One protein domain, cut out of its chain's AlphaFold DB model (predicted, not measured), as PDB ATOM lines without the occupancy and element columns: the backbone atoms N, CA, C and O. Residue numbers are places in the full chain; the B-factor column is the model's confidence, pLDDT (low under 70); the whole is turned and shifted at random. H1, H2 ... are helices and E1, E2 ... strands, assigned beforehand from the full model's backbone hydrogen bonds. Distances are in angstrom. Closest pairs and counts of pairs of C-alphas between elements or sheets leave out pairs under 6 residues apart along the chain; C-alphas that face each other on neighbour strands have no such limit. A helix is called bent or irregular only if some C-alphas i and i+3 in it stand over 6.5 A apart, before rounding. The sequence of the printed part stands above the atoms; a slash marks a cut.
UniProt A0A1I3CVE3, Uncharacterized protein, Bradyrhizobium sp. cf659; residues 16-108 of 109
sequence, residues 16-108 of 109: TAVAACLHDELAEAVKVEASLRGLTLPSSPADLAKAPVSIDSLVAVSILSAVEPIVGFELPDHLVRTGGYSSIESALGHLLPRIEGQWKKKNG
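Overview. This is residues 16 to 108 of the 109 residues of an uncharacterized protein of Bradyrhizobium sp. cf659 (UniProt A0A1I3CVE3). Three long helices, H1, H3 and H4, make the body, their centres set as a triangle: H1 and H3 run side by side in opposite ways, while H4 crosses H1 at a steeper angle, meeting it with its first half. A tiny two-strand sheet, E1 beside E2, lies by residues 26 to 34 of H1 and residues 88 to 94 of H4, and the short helix H2 packs on the first residues of H4, 88 to 89, about perpendicular to it. The printed part has 93 residues with four named helices and two named strands in the order H1 H2 E1 H3 E2 H4; the sheet's order is E1 - E2, antiparallel, and the class is mostly helix. The whole is compact, with a radius of gyration of the C-alphas of 13.2 A, yet elongated in outline, with spans of 45 by 23 by 20 A.

Along the chain. H1 is residues 16 to 37, 31.2 A long, and begins with C-alpha 16 at (-11.754, 157.483, 189.438). H2 is residues 45 to 50, and E1 is residues 53 to 55. H3 is residues 57 to 71, 20.6 A long, beginning with C-alpha 57 at (-19.238, 176.733, 202.503); it is irregular, but only just, with C-alphas 66 and 69 6.7 A apart. E2 is residues 83 to 85. H4 is residues 88 to 107, 27.5 A long, and ends with C-alpha 107 at (-3.646, 154.726, 204.785).

Arrangement. H1 is the hub, touching the three other helices. H1 and H3 touch at a shallow tilt of 21 degrees, opposite ways, the closest C-alphas being those of Glu 25 and Ile 63, 6.0 A apart. H1 touches H4 with residues 18 to 27 alone, at a steep tilt of 41 degrees, opposite ways; the closest C-alphas, of Leu 26 and Ile 88, are 6.2 A apart. H1 and H2 only just touch, with 3 pairs of C-alphas within 8 A, the closest being Ala 27 and Leu 48 at 6.7 A, about perpendicular at 80 degrees. H2 touches H4, whose residues 88 to 89 alone take part; the closest C-alphas, of Ala 49 and Ile 88, are 5.0 A apart. H3 and H4 are close but not clearly touching, the closest C-alphas, of Val 71 and Trp 103, being 7.0 A apart. E1 and E2 are antiparallel at 150 degrees, with N 55 and O 83 at 2.9 A and N 83 and O 55 at 2.8 A, within hydrogen-bond range. The closest C-alphas of H1 and E1, those of Val 30 and Val 53, are 5.7 A apart, while H1 and E2 are apart. In H1 every O i to N i+4 pair is within hydrogen-bond range; in H2 it is 1 of 2, in H3 9 of 11, in H4 14 of 16.

Size, cuts and confidence. The two C-alphas farthest apart are those of Gly 38 and Gly 108, 46.3 A. The printed part has no cut. The link from H3 to E2 is long, with 11 residues between them. The mean pLDDT of the printed part is 84.1, and residue 108 is under 70.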
ATOM      1  N   THR A  16     -10.660 157.436 190.413       85.88
ATOM      2  CA  THR A  16     -11.754 157.483 189.438       85.88
ATOM      3  C   THR A  16     -13.107 157.725 190.104       85.88
ATOM      4  O   THR A  16     -13.879 158.540 189.612       85.88
ATOM      5  N   ALA A  17     -13.387 157.055 191.226       87.19
ATOM      6  CA  ALA A  17     -14.652 157.222 191.941       87.19
ATOM      7  C   ALA A  17     -14.737 158.603 192.600       87.19
ATOM      8  O   ALA A  17     -15.757 159.275 192.481       87.19
ATOM      9  N   VAL A  18     -13.644 159.058 193.224       88.62
ATOM     10  CA  VAL A  18     -13.570 160.401 193.816       88.62
ATOM     11  C   VAL A  18     -13.704 161.475 192.737       88.62
ATOM     12  O   VAL A  18     -14.490 162.396 192.906       88.62
ATOM     13  N   ALA A  19     -13.001 161.354 191.608       88.06
ATOM     14  CA  ALA A  19     -13.101 162.315 190.512       88.06
ATOM     15  C   ALA A  19     -14.511 162.369 189.910       88.06
ATOM     16  O   ALA A  19     -15.005 163.459 189.639       88.06
ATOM     17  N   ALA A  20     -15.167 161.217 189.731       88.56
ATOM     18  CA  ALA A  20     -16.541 161.160 189.243       88.56
ATOM     19  C   ALA A  20     -17.520 161.820 190.225       88.56
ATOM     20  O   ALA A  20     -18.331 162.638 189.807       88.56
ATOM     21  N   CYS A  21     -17.395 161.524 191.523       89.75
ATOM     22  CA  CYS A  21     -18.212 162.131 192.573       89.75
ATOM     23  C   CYS A  21     -18.008 163.650 192.653       89.75
ATOM     24  O   CYS A  21     -18.974 164.403 192.593       89.75
ATOM     25  N   LEU A  22     -16.753 164.111 192.685       89.56
ATOM     26  CA  LEU A  22     -16.424 165.535 192.650       89.56
ATOM     27  C   LEU A  22     -17.018 166.214 191.411       89.56
ATOM     28  O   LEU A  22     -17.577 167.299 191.516       89.56
ATOM     29  N   HIS A  23     -16.884 165.599 190.236       89.88
ATOM     30  CA  HIS A  23     -17.417 166.163 189.002       89.88
ATOM     31  C   HIS A  23     -18.940 166.307 189.060       89.88
ATOM     32  O   HIS A  23     -19.458 167.331 188.622       89.88
ATOM     33  N   ASP A  24     -19.647 165.303 189.581       89.69
ATOM     34  CA  ASP A  24     -21.108 165.320 189.688       89.69
ATOM     35  C   ASP A  24     -21.584 166.413 190.652       89.69
ATOM     36  O   ASP A  24     -22.353 167.281 190.248       89.69
ATOM     37  N   GLU A  25     -21.007 166.484 191.855       90.00
ATOM     38  CA  GLU A  25     -21.326 167.526 192.843       90.00
ATOM     39  C   GLU A  25     -21.043 168.940 192.305       90.00
ATOM     40  O   GLU A  25     -21.848 169.860 192.459       90.00
ATOM     41  N   LEU A  26     -19.906 169.135 191.625       88.56
ATOM     42  CA  LEU A  26     -19.555 170.417 191.007       88.56
ATOM     43  C   LEU A  26     -20.518 170.773 189.867       88.56
ATOM     44  O   LEU A  26     -20.922 171.928 189.728       88.56
ATOM     45  N   ALA A  27     -20.902 169.788 189.056       88.81
ATOM     46  CA  ALA A  27     -21.874 169.952 187.988       88.81
ATOM     47  C   ALA A  27     -23.256 170.329 188.533       88.81
ATOM     48  O   ALA A  27     -23.914 171.209 187.974       88.81
ATOM     49  N   GLU A  28     -23.700 169.690 189.612       88.62
ATOM     50  CA  GLU A  28     -24.941 170.038 190.298       88.62
ATOM     51  C   GLU A  28     -24.878 171.440 190.896       88.62
ATOM     52  O   GLU A  28     -25.788 172.234 190.651       88.62
ATOM     53  N   ALA A  29     -23.781 171.807 191.564       87.44
ATOM     54  CA  ALA A  29     -23.587 173.154 192.096       87.44
ATOM     55  C   ALA A  29     -23.700 174.231 191.003       87.44
ATOM     56  O   ALA A  29     -24.403 175.226 191.186       87.44
ATOM     57  N   VAL A  30     -23.088 174.011 189.832       86.69
ATOM     58  CA  VAL A  30     -23.213 174.920 188.679       86.69
ATOM     59  C   VAL A  30     -24.655 174.993 188.172       86.69
ATOM     60  O   VAL A  30     -25.148 176.084 187.887       86.69
ATOM     61  N   LYS A  31     -25.361 173.860 188.061       86.31
ATOM     62  CA  LYS A  31     -26.765 173.841 187.614       86.31
ATOM     63  C   LYS A  31     -27.680 174.580 188.592       86.31
ATOM     64  O   LYS A  31     -28.552 175.341 188.164       86.31
ATOM     65  N   VAL A  32     -27.479 174.372 189.891       85.94
ATOM     66  CA  VAL A  32     -28.222 175.049 190.960       85.94
ATOM     67  C   VAL A  32     -27.934 176.547 190.928       85.94
ATOM     68  O   VAL A  32     -28.875 177.335 190.895       85.94
ATOM     69  N   GLU A  33     -26.663 176.955 190.850       83.62
ATOM     70  CA  GLU A  33     -26.291 178.370 190.762       83.62
ATOM     71  C   GLU A  33     -26.868 179.031 189.501       83.62
ATOM     72  O   GLU A  33     -27.441 180.119 189.589       83.62
ATOM     73  N   ALA A  34     -26.790 178.372 188.342       84.25
ATOM     74  CA  ALA A  34     -27.378 178.879 187.107       84.25
ATOM     75  C   ALA A  34     -28.897 179.058 187.236       84.25
ATOM     76  O   ALA A  34     -29.424 180.109 186.875       84.25
ATOM     77  N   SER A  35     -29.587 178.084 187.834       84.81
ATOM     78  CA  SER A  35     -31.033 178.153 188.077       84.81
ATOM     79  C   SER A  35     -31.401 179.286 189.041       84.81
ATOM     80  O   SER A  35     -32.349 180.025 188.785       84.81
ATOM     81  N   LEU A  36     -30.629 179.470 190.118       84.75
ATOM     82  CA  LEU A  36     -30.833 180.538 191.103       84.75
ATOM     83  C   LEU A  36     -30.578 181.931 190.518       84.75
ATOM     84  O   LEU A  36     -31.291 182.878 190.842       84.75
ATOM     85  N   ARG A  37     -29.563 182.067 189.658       81.75
ATOM     86  CA  ARG A  37     -29.189 183.340 189.024       81.75
ATOM     87  C   ARG A  37     -29.974 183.637 187.742       81.75
ATOM     88  O   ARG A  37     -29.789 184.706 187.166       81.75
ATOM     89  N   GLY A  38     -30.822 182.713 187.285       81.06
ATOM     90  CA  GLY A  38     -31.539 182.828 186.012       81.06
ATOM     91  C   GLY A  38     -30.621 182.772 184.785       81.06
ATOM     92  O   GLY A  38     -30.960 183.316 183.737       81.06
ATOM     93  N   LEU A  39     -29.444 182.154 184.917       78.06
ATOM     94  CA  LEU A  39     -28.517 181.922 183.814       78.06
ATOM     95  C   LEU A  39     -28.940 180.682 183.026       78.06
ATOM     96  O   LEU A  39     -29.486 179.723 183.570       78.06
ATOM     97  N   THR A  40     -28.648 180.679 181.728       75.75
ATOM     98  CA  THR A  40     -28.862 179.505 180.881       75.75
ATOM     99  C   THR A  40     -28.024 178.337 181.387       75.75
ATOM    100  O   THR A  40     -26.802 178.448 181.500       75.75
ATOM    101  N   LEU A  41     -28.683 177.213 181.670       73.06
ATOM    102  CA  LEU A  41     -28.006 175.969 182.008       73.06
ATOM    103  C   LEU A  41     -27.092 175.556 180.844       73.06
ATOM    104  O   LEU A  41     -27.529 175.605 179.690       73.06
ATOM    105  N   PRO A  42     -25.844 175.144 181.113       70.69
ATOM    106  CA  PRO A  42     -24.976 174.626 180.069       70.69
ATOM    107  C   PRO A  42     -25.602 173.354 179.482       70.69
ATOM    108  O   PRO A  42     -25.771 172.346 180.164       70.69
ATOM    109  N   SER A  43     -25.963 173.415 178.201       70.12
ATOM    110  CA  SER A  43     -26.629 172.317 177.489       70.12
ATOM    111  C   SER A  43     -25.669 171.203 177.067       70.12
ATOM    112  O   SER A  43     -26.116 170.142 176.636       70.12
ATOM    113  N   SER A  44     -24.356 171.442 177.157       79.25
ATOM    114  CA  SER A  44     -23.322 170.475 176.803       79.25
ATOM    115  C   SER A  44     -22.416 170.166 178.003       79.25
ATOM    116  O   SER A  44     -22.085 171.067 178.780       79.25
ATOM    117  N   PRO A  45     -21.961 168.909 178.150       72.81
ATOM    118  CA  PRO A  45     -21.002 168.541 179.190       72.81
ATOM    119  C   PRO A  45     -19.657 169.270 179.026       72.81
ATOM    120  O   PRO A  45     -18.984 169.540 180.015       72.81
ATOM    121  N   ALA A  46     -19.284 169.645 177.797       77.00
ATOM    122  CA  ALA A  46     -18.062 170.402 177.530       77.00
ATOM    123  C   ALA A  46     -18.161 171.865 177.998       77.00
ATOM    124  O   ALA A  46     -17.166 172.436 178.444       77.00
ATOM    125  N   ASP A  47     -19.348 172.466 177.914       80.00
ATOM    126  CA  ASP A  47     -19.616 173.806 178.445       80.00
ATOM    127  C   ASP A  47     -19.705 173.783 179.969       80.00
ATOM    128  O   ASP A  47     -19.163 174.664 180.631       80.00
ATOM    129  N   LEU A  48     -20.321 172.741 180.533       81.94
ATOM    130  CA  LEU A  48     -20.413 172.551 181.976       81.94
ATOM    131  C   LEU A  48     -19.024 172.408 182.612       81.94
ATOM    132  O   LEU A  48     -18.743 173.064 183.608       81.94
ATOM    133  N   ALA A  49     -18.121 171.641 181.992       79.94
ATOM    134  CA  ALA A  49     -16.744 171.483 182.464       79.94
ATOM    135  C   ALA A  49     -15.976 172.818 182.557       79.94
ATOM    136  O   ALA A  49     -15.147 172.997 183.452       79.94
ATOM    137  N   LYS A  50     -16.282 173.766 181.660       81.44
ATOM    138  CA  LYS A  50     -15.666 175.101 181.578       81.44
ATOM    139  C   LYS A  50     -16.416 176.168 182.367       81.44
ATOM    140  O   LYS A  50     -15.899 177.276 182.515       81.44
ATOM    141  N   ALA A  51     -17.616 175.859 182.848       80.81
ATOM    142  CA  ALA A  51     -18.441 176.810 183.562       80.81
ATOM    143  C   ALA A  51     -17.769 177.205 184.887       80.81
ATOM    144  O   ALA A  51     -17.259 176.332 185.599       80.81
ATOM    145  N   PRO A  52     -17.758 178.505 185.227       80.56
ATOM    146  CA  PRO A  52     -17.274 178.945 186.524       80.56
ATOM    147  C   PRO A  52     -18.131 178.311 187.617       80.56
ATOM    148  O   PRO A  52     -19.354 178.255 187.499       80.56
ATOM    149  N   VAL A  53     -17.478 177.829 188.673       83.50
ATOM    150  CA  VAL A  53     -18.151 177.210 189.815       83.50
ATOM    151  C   VAL A  53     -17.791 177.968 191.080       83.50
ATOM    152  O   VAL A  53     -16.617 178.105 191.440       83.50
ATOM    153  N   SER A  54     -18.814 178.485 191.748       83.62
ATOM    154  CA  SER A  54     -18.680 179.106 193.060       83.62
ATOM    155  C   SER A  54     -18.824 178.025 194.124       83.62
ATOM    156  O   SER A  54     -19.866 177.385 194.238       83.62
ATOM    157  N   ILE A  55     -17.761 177.794 194.890       84.38
ATOM    158  CA  ILE A  55     -17.791 176.876 196.024       84.38
ATOM    159  C   ILE A  55     -18.006 177.693 197.287       84.38
ATOM    160  O   ILE A  55     -17.061 178.230 197.870       84.38
ATOM    161  N   ASP A  56     -19.258 177.790 197.705       84.00
ATOM    162  CA  ASP A  56     -19.614 178.315 199.018       84.00
ATOM    163  C   ASP A  56     -19.398 177.254 200.104       84.00
ATOM    164  O   ASP A  56     -19.240 176.066 199.812       84.00
ATOM    165  N   SER A  57     -19.428 177.657 201.376       83.62
ATOM    166  CA  SER A  57     -19.238 176.733 202.503       83.62
ATOM    167  C   SER A  57     -20.209 175.547 202.472       83.62
ATOM    168  O   SER A  57     -19.826 174.440 202.827       83.62
ATOM    169  N   LEU A  58     -21.449 175.751 202.005       85.81
ATOM    170  CA  LEU A  58     -22.433 174.673 201.866       85.81
ATOM    171  C   LEU A  58     -22.038 173.670 200.776       85.81
ATOM    172  O   LEU A  58     -22.101 172.465 200.998       85.81
ATOM    173  N   VAL A  59     -21.600 174.170 199.619       86.19
ATOM    174  CA  VAL A  59     -21.153 173.331 198.500       86.19
ATOM    175  C   VAL A  59     -19.898 172.558 198.896       86.19
ATOM    176  O   VAL A  59     -19.799 171.367 198.628       86.19
ATOM    177  N   ALA A  60     -18.968 173.202 199.608       86.81
ATOM    178  CA  ALA A  60     -17.782 172.546 200.145       86.81
ATOM    179  C   ALA A  60     -18.132 171.371 201.070       86.81
ATOM    180  O   ALA A  60     -17.566 170.291 200.920       86.81
ATOM    181  N   VAL A  61     -19.083 171.567 201.987       88.19
ATOM    182  CA  VAL A  61     -19.550 170.510 202.894       88.19
ATOM    183  C   VAL A  61     -20.257 169.388 202.131       88.19
ATOM    184  O   VAL A  61     -19.985 168.227 202.417       88.19
ATOM    185  N   SER A  62     -21.103 169.708 201.143       88.12
ATOM    186  CA  SER A  62     -21.767 168.704 200.287       88.12
ATOM    187  C   SER A  62     -20.743 167.814 199.589       88.12
ATOM    188  O   SER A  62     -20.761 166.595 199.744       88.12
ATOM    189  N   ILE A  63     -19.764 168.443 198.930       88.19
ATOM    190  CA  ILE A  63     -18.697 167.753 198.208       88.19
ATOM    191  C   ILE A  63     -17.906 166.830 199.137       88.19
ATOM    192  O   ILE A  63     -17.661 165.673 198.802       88.19
ATOM    193  N   LEU A  64     -17.473 167.333 200.297       87.69
ATOM    194  CA  LEU A  64     -16.710 166.524 201.245       87.69
ATOM    195  C   LEU A  64     -17.545 165.351 201.748       87.69
ATOM    196  O   LEU A  64     -17.079 164.218 201.675       87.69
ATOM    197  N   SER A  65     -18.794 165.606 202.137       88.62
ATOM    198  CA  SER A  65     -19.702 164.575 202.636       88.62
ATOM    199  C   SER A  65     -20.015 163.496 201.595       88.62
ATOM    200  O   SER A  65     -20.150 162.325 201.945       88.62
ATOM    201  N   ALA A  66     -20.053 163.847 200.307       89.31
ATOM    202  CA  ALA A  66     -20.213 162.887 199.219       89.31
ATOM    203  C   ALA A  66     -18.957 162.018 198.998       89.31
ATOM    204  O   ALA A  66     -19.060 160.837 198.658       89.31
ATOM    205  N   VAL A  67     -17.759 162.568 199.231       88.62
ATOM    206  CA  VAL A  67     -16.480 161.864 199.034       88.62
ATOM    207  C   VAL A  67     -16.078 161.009 200.243       88.62
ATOM    208  O   VAL A  67     -15.472 159.951 200.070       88.62
ATOM    209  N   GLU A  68     -16.419 161.418 201.462       88.81
ATOM    210  CA  GLU A  68     -16.164 160.694 202.718       88.81
ATOM    211  C   GLU A  68     -16.513 159.193 202.697       88.81
ATOM    212  O   GLU A  68     -15.644 158.389 203.057       88.81
ATOM    213  N   PRO A  69     -17.703 158.752 202.238       86.75
ATOM    214  CA  PRO A  69     -18.028 157.327 202.148       86.75
ATOM    215  C   PRO A  69     -17.177 156.574 201.113       86.75
ATOM    216  O   PRO A  69     -17.036 155.357 201.218       86.75
ATOM    217  N   ILE A  70     -16.588 157.271 200.134       87.19
ATOM    218  CA  ILE A  70     -15.707 156.682 199.112       87.19
ATOM    219  C   ILE A  70     -14.308 156.448 199.689       87.19
ATOM    220  O   ILE A  70     -13.699 155.405 199.454       87.19
ATOM    221  N   VAL A  71     -13.782 157.424 200.432       84.12
ATOM    222  CA  VAL A  71     -12.441 157.339 201.031       84.12
ATOM    223  C   VAL A  71     -12.428 156.588 202.363       84.12
ATOM    224  O   VAL A  71     -11.370 156.114 202.775       84.12
ATOM    225  N   GLY A  72     -13.585 156.448 203.015       84.62
ATOM    226  CA  GLY A  72     -13.766 155.714 204.267       84.62
ATOM    227  C   GLY A  72     -13.328 156.478 205.521       84.62
ATOM    228  O   GLY A  72     -13.120 155.862 206.566       84.62
ATOM    229  N   PHE A  73     -13.142 157.796 205.432       84.00
ATOM    230  CA  PHE A  73     -12.788 158.655 206.562       84.00
ATOM    231  C   PHE A  73     -13.262 160.094 206.335       84.00
ATOM    232  O   PHE A  73     -13.454 160.512 205.197       84.00
ATOM    233  N   GLU A  74     -13.405 160.843 207.428       85.31
ATOM    234  CA  GLU A  74     -13.831 162.246 207.411       85.31
ATOM    235  C   GLU A  74     -12.744 163.152 206.816       85.31
ATOM    236  O   GLU A  74     -11.581 163.118 207.246       85.31
ATOM    237  N   LEU A  75     -13.106 163.946 205.808       85.31
ATOM    238  CA  LEU A  75     -12.170 164.824 205.117       85.31
ATOM    239  C   LEU A  75     -12.228 166.228 205.730       85.31
ATOM    240  O   LEU A  75     -13.308 166.792 205.867       85.31
ATOM    241  N   PRO A  76     -11.081 166.846 206.055       83.38
ATOM    242  CA  PRO A  76     -11.103 168.178 206.634       83.38
ATOM    243  C   PRO A  76     -11.688 169.235 205.685       83.38
ATOM    244  O   PRO A  76     -11.328 169.294 204.505       83.38
ATOM    245  N   ASP A  77     -12.482 170.150 206.240       78.19
ATOM    246  CA  ASP A  77     -13.133 171.259 205.531       78.19
ATOM    247  C   ASP A  77     -12.136 172.143 204.761       78.19
ATOM    248  O   ASP A  77     -12.372 172.508 203.610       78.19
ATOM    249  N   HIS A  78     -10.954 172.385 205.338       79.44
ATOM    250  CA  HIS A  78      -9.904 173.212 204.734       79.44
ATOM    251  C   HIS A  78      -9.290 172.635 203.443       79.44
ATOM    252  O   HIS A  78      -8.481 173.306 202.784       79.44
ATOM    253  N   LEU A  79      -9.610 171.388 203.066       80.12
ATOM    254  CA  LEU A  79      -9.209 170.848 201.765       80.12
ATOM    255  C   LEU A  79      -9.896 171.589 200.629       80.12
ATOM    256  O   LEU A  79      -9.245 171.874 199.616       80.12
ATOM    257  N   VAL A  80     -11.168 171.927 200.828       80.00
ATOM    258  CA  VAL A  80     -11.962 172.668 199.866       80.00
ATOM    259  C   VAL A  80     -11.758 174.150 200.114       80.00
ATOM    260  O   VAL A  80     -12.166 174.713 201.125       80.00
ATOM    261  N   ARG A  81     -11.106 174.818 199.164       77.25
ATOM    262  CA  ARG A  81     -11.032 176.276 199.198       77.25
ATOM    263  C   ARG A  81     -12.394 176.832 198.797       77.25
ATOM    264  O   ARG A  81     -12.790 176.665 197.645       77.25
ATOM    265  N   THR A  82     -13.058 177.502 199.732       75.62
ATOM    266  CA  THR A  82     -14.255 178.298 199.452       75.62
ATOM    267  C   THR A  82     -13.887 179.488 198.566       75.62
ATOM    268  O   THR A  82     -12.885 180.169 198.814       75.62
ATOM    269  N   GLY A  83     -14.679 179.734 197.528       75.88
ATOM    270  CA  GLY A  83     -14.462 180.787 196.543       75.88
ATOM    271  C   GLY A  83     -14.799 180.346 195.121       75.88
ATOM    272  O   GLY A  83     -15.271 179.236 194.882       75.88
ATOM    273  N   GLY A  84     -14.551 181.236 194.162       76.56
ATOM    274  CA  GLY A  84     -14.770 180.952 192.746       76.56
ATOM    275  C   GLY A  84     -13.612 180.167 192.134       76.56
ATOM    276  O   GLY A  84     -12.469 180.626 192.159       76.56
ATOM    277  N   TYR A  85     -13.915 179.017 191.541       84.25
ATOM    278  CA  TYR A  85     -13.034 178.360 190.583       84.25
ATOM    279  C   TYR A  85     -13.425 178.793 189.175       84.25
ATOM    280  O   TYR A  85     -14.599 178.968 188.851       84.25
ATOM    281  N   SER A  86     -12.421 178.940 188.316       81.19
ATOM    282  CA  SER A  86     -12.629 179.321 186.919       81.19
ATOM    283  C   SER A  86     -13.417 178.276 186.126       81.19
ATOM    284  O   SER A  86     -14.058 178.635 185.143       81.19
ATOM    285  N   SER A  87     -13.349 176.999 186.524       86.12
ATOM    286  CA  SER A  87     -13.973 175.863 185.833       86.12
ATOM    287  C   SER A  87     -14.106 174.649 186.765       86.12
ATOM    288  O   SER A  87     -13.324 174.526 187.715       86.12
ATOM    289  N   ILE A  88     -15.005 173.708 186.449       86.56
ATOM    290  CA  ILE A  88     -15.110 172.409 187.144       86.56
ATOM    291  C   ILE A  88     -13.780 171.650 187.075       86.56
ATOM    292  O   ILE A  88     -13.313 171.130 188.084       86.56
ATOM    293  N   GLU A  89     -13.113 171.646 185.917       85.81
ATOM    294  CA  GLU A  89     -11.797 171.005 185.766       85.81
ATOM    295  C   GLU A  89     -10.731 171.621 186.684       85.81
ATOM    296  O   GLU A  89      -9.896 170.910 187.241       85.81
ATOM    297  N   SER A  90     -10.779 172.940 186.891       86.75
ATOM    298  CA  SER A  90      -9.868 173.648 187.799       86.75
ATOM    299  C   SER A  90     -10.121 173.249 189.257       86.75
ATOM    300  O   SER A  90      -9.179 172.982 190.007       86.75
ATOM    301  N   ALA A  91     -11.395 173.132 189.646       87.50
ATOM    302  CA  ALA A  91     -11.778 172.629 190.961       87.50
ATOM    303  C   ALA A  91     -11.327 171.174 191.161       87.50
ATOM    304  O   ALA A  91     -10.675 170.874 192.158       87.50
ATOM    305  N   LEU A  92     -11.569 170.292 190.189       87.50
ATOM    306  CA  LEU A  92     -11.100 168.902 190.213       87.50
ATOM    307  C   LEU A  92      -9.579 168.806 190.340       87.50
ATOM    308  O   LEU A  92      -9.082 168.097 191.214       87.50
ATOM    309  N   GLY A  93      -8.839 169.553 189.518       86.94
ATOM    310  CA  GLY A  93      -7.377 169.579 189.544       86.94
ATOM    311  C   GLY A  93      -6.796 170.082 190.867       86.94
ATOM    312  O   GLY A  93      -5.680 169.712 191.226       86.94
ATOM    313  N   HIS A  94      -7.548 170.883 191.626       87.69
ATOM    314  CA  HIS A  94      -7.152 171.340 192.955       87.69
ATOM    315  C   HIS A  94      -7.570 170.367 194.073       87.69
ATOM    316  O   HIS A  94      -6.781 170.097 194.981       87.69
ATOM    317  N   LEU A  95      -8.798 169.841 194.025       87.25
ATOM    318  CA  LEU A  95      -9.386 169.012 195.083       87.25
ATOM    319  C   LEU A  95      -8.867 167.573 195.066       87.25
ATOM    320  O   LEU A  95      -8.490 167.045 196.112       87.25
ATOM    321  N   LEU A  96      -8.793 166.952 193.887       89.00
ATOM    322  CA  LEU A  96      -8.409 165.551 193.732       89.00
ATOM    323  C   LEU A  96      -7.028 165.226 194.342       89.00
ATOM    324  O   LEU A  96      -6.968 164.334 195.192       89.00
ATOM    325  N   PRO A  97      -5.930 165.948 194.024       89.19
ATOM    326  CA  PRO A  97      -4.616 165.640 194.601       89.19
ATOM    327  C   PRO A  97      -4.536 165.929 196.107       89.19
ATOM    328  O   PRO A  97      -3.745 165.312 196.820       89.19
ATOM    329  N   ARG A  98      -5.354 166.855 196.625       89.56
ATOM    330  CA  ARG A  98      -5.431 167.145 198.064       89.56
ATOM    331  C   ARG A  98      -6.087 166.003 198.831       89.56
ATOM    332  O   ARG A  98      -5.566 165.593 199.870       89.56
ATOM    333  N   ILE A  99      -7.197 165.490 198.305       88.38
ATOM    334  CA  ILE A  99      -7.897 164.330 198.863       88.38
ATOM    335  C   ILE A  99      -6.990 163.101 198.790       88.38
ATOM    336  O   ILE A  99      -6.809 162.425 199.799       88.38
ATOM    337  N   GLU A 100      -6.332 162.866 197.651       88.62
ATOM    338  CA  GLU A 100      -5.343 161.795 197.502       88.62
ATOM    339  C   GLU A 100      -4.208 161.923 198.531       88.62
ATOM    340  O   GLU A 100      -3.821 160.944 199.168       88.62
ATOM    341  N   GLY A 101      -3.696 163.138 198.747       87.44
ATOM    342  CA  GLY A 101      -2.662 163.407 199.744       87.44
ATOM    343  C   GLY A 101      -3.100 163.075 201.173       87.44
ATOM    344  O   GLY A 101      -2.321 162.497 201.929       87.44
ATOM    345  N   GLN A 102      -4.340 163.397 201.553       88.06
ATOM    346  CA  GLN A 102      -4.888 163.012 202.861       88.06
ATOM    347  C   GLN A 102      -5.127 161.510 202.965       88.06
ATOM    348  O   GLN A 102      -4.795 160.898 203.978       88.06
ATOM    349  N   TRP A 103      -5.637 160.905 201.895       87.56
ATOM    350  CA  TRP A 103      -5.861 159.470 201.831       87.56
ATOM    351  C   TRP A 103      -4.542 158.704 202.018       87.56
ATOM    352  O   TRP A 103      -4.489 157.789 202.839       87.56
ATOM    353  N   LYS A 104      -3.449 159.140 201.373       86.19
ATOM    354  CA  LYS A 104      -2.103 158.561 201.550       86.19
ATOM    355  C   LYS A 104      -1.575 158.743 202.971       86.19
ATOM    356  O   LYS A 104      -1.050 157.801 203.556       86.19
ATOM    357  N   LYS A 105      -1.753 159.930 203.566       85.69
ATOM    358  CA  LYS A 105      -1.382 160.181 204.973       85.69
ATOM    359  C   LYS A 105      -2.116 159.255 205.941       85.69
ATOM    360  O   LYS A 105      -1.539 158.863 206.950       85.69
ATOM    361  N   LYS A 106      -3.382 158.935 205.653       82.19
ATOM    362  CA  LYS A 106      -4.232 158.109 206.516       82.19
ATOM    363  C   LYS A 106      -3.983 156.610 206.345       82.19
ATOM    364  O   LYS A 106      -3.984 155.896 207.341       82.19
ATOM    365  N   ASN A 107      -3.781 156.149 205.110       77.88
ATOM    366  CA  ASN A 107      -3.646 154.726 204.785       77.88
ATOM    367  C   ASN A 107      -2.194 154.224 204.780       77.88
ATOM    368  O   ASN A 107      -1.982 153.018 204.731       77.88
ATOM    369  N   GLY A 108      -1.212 155.125 204.905       60.47
ATOM    370  CA  GLY A 108       0.207 154.787 204.827       60.47
ATOM    371  C   GLY A 108       0.639 154.563 203.377       60.47
ATOM    372  O   GLY A 108      -0.046 153.878 202.621       60.47
TER     373      GLY A 108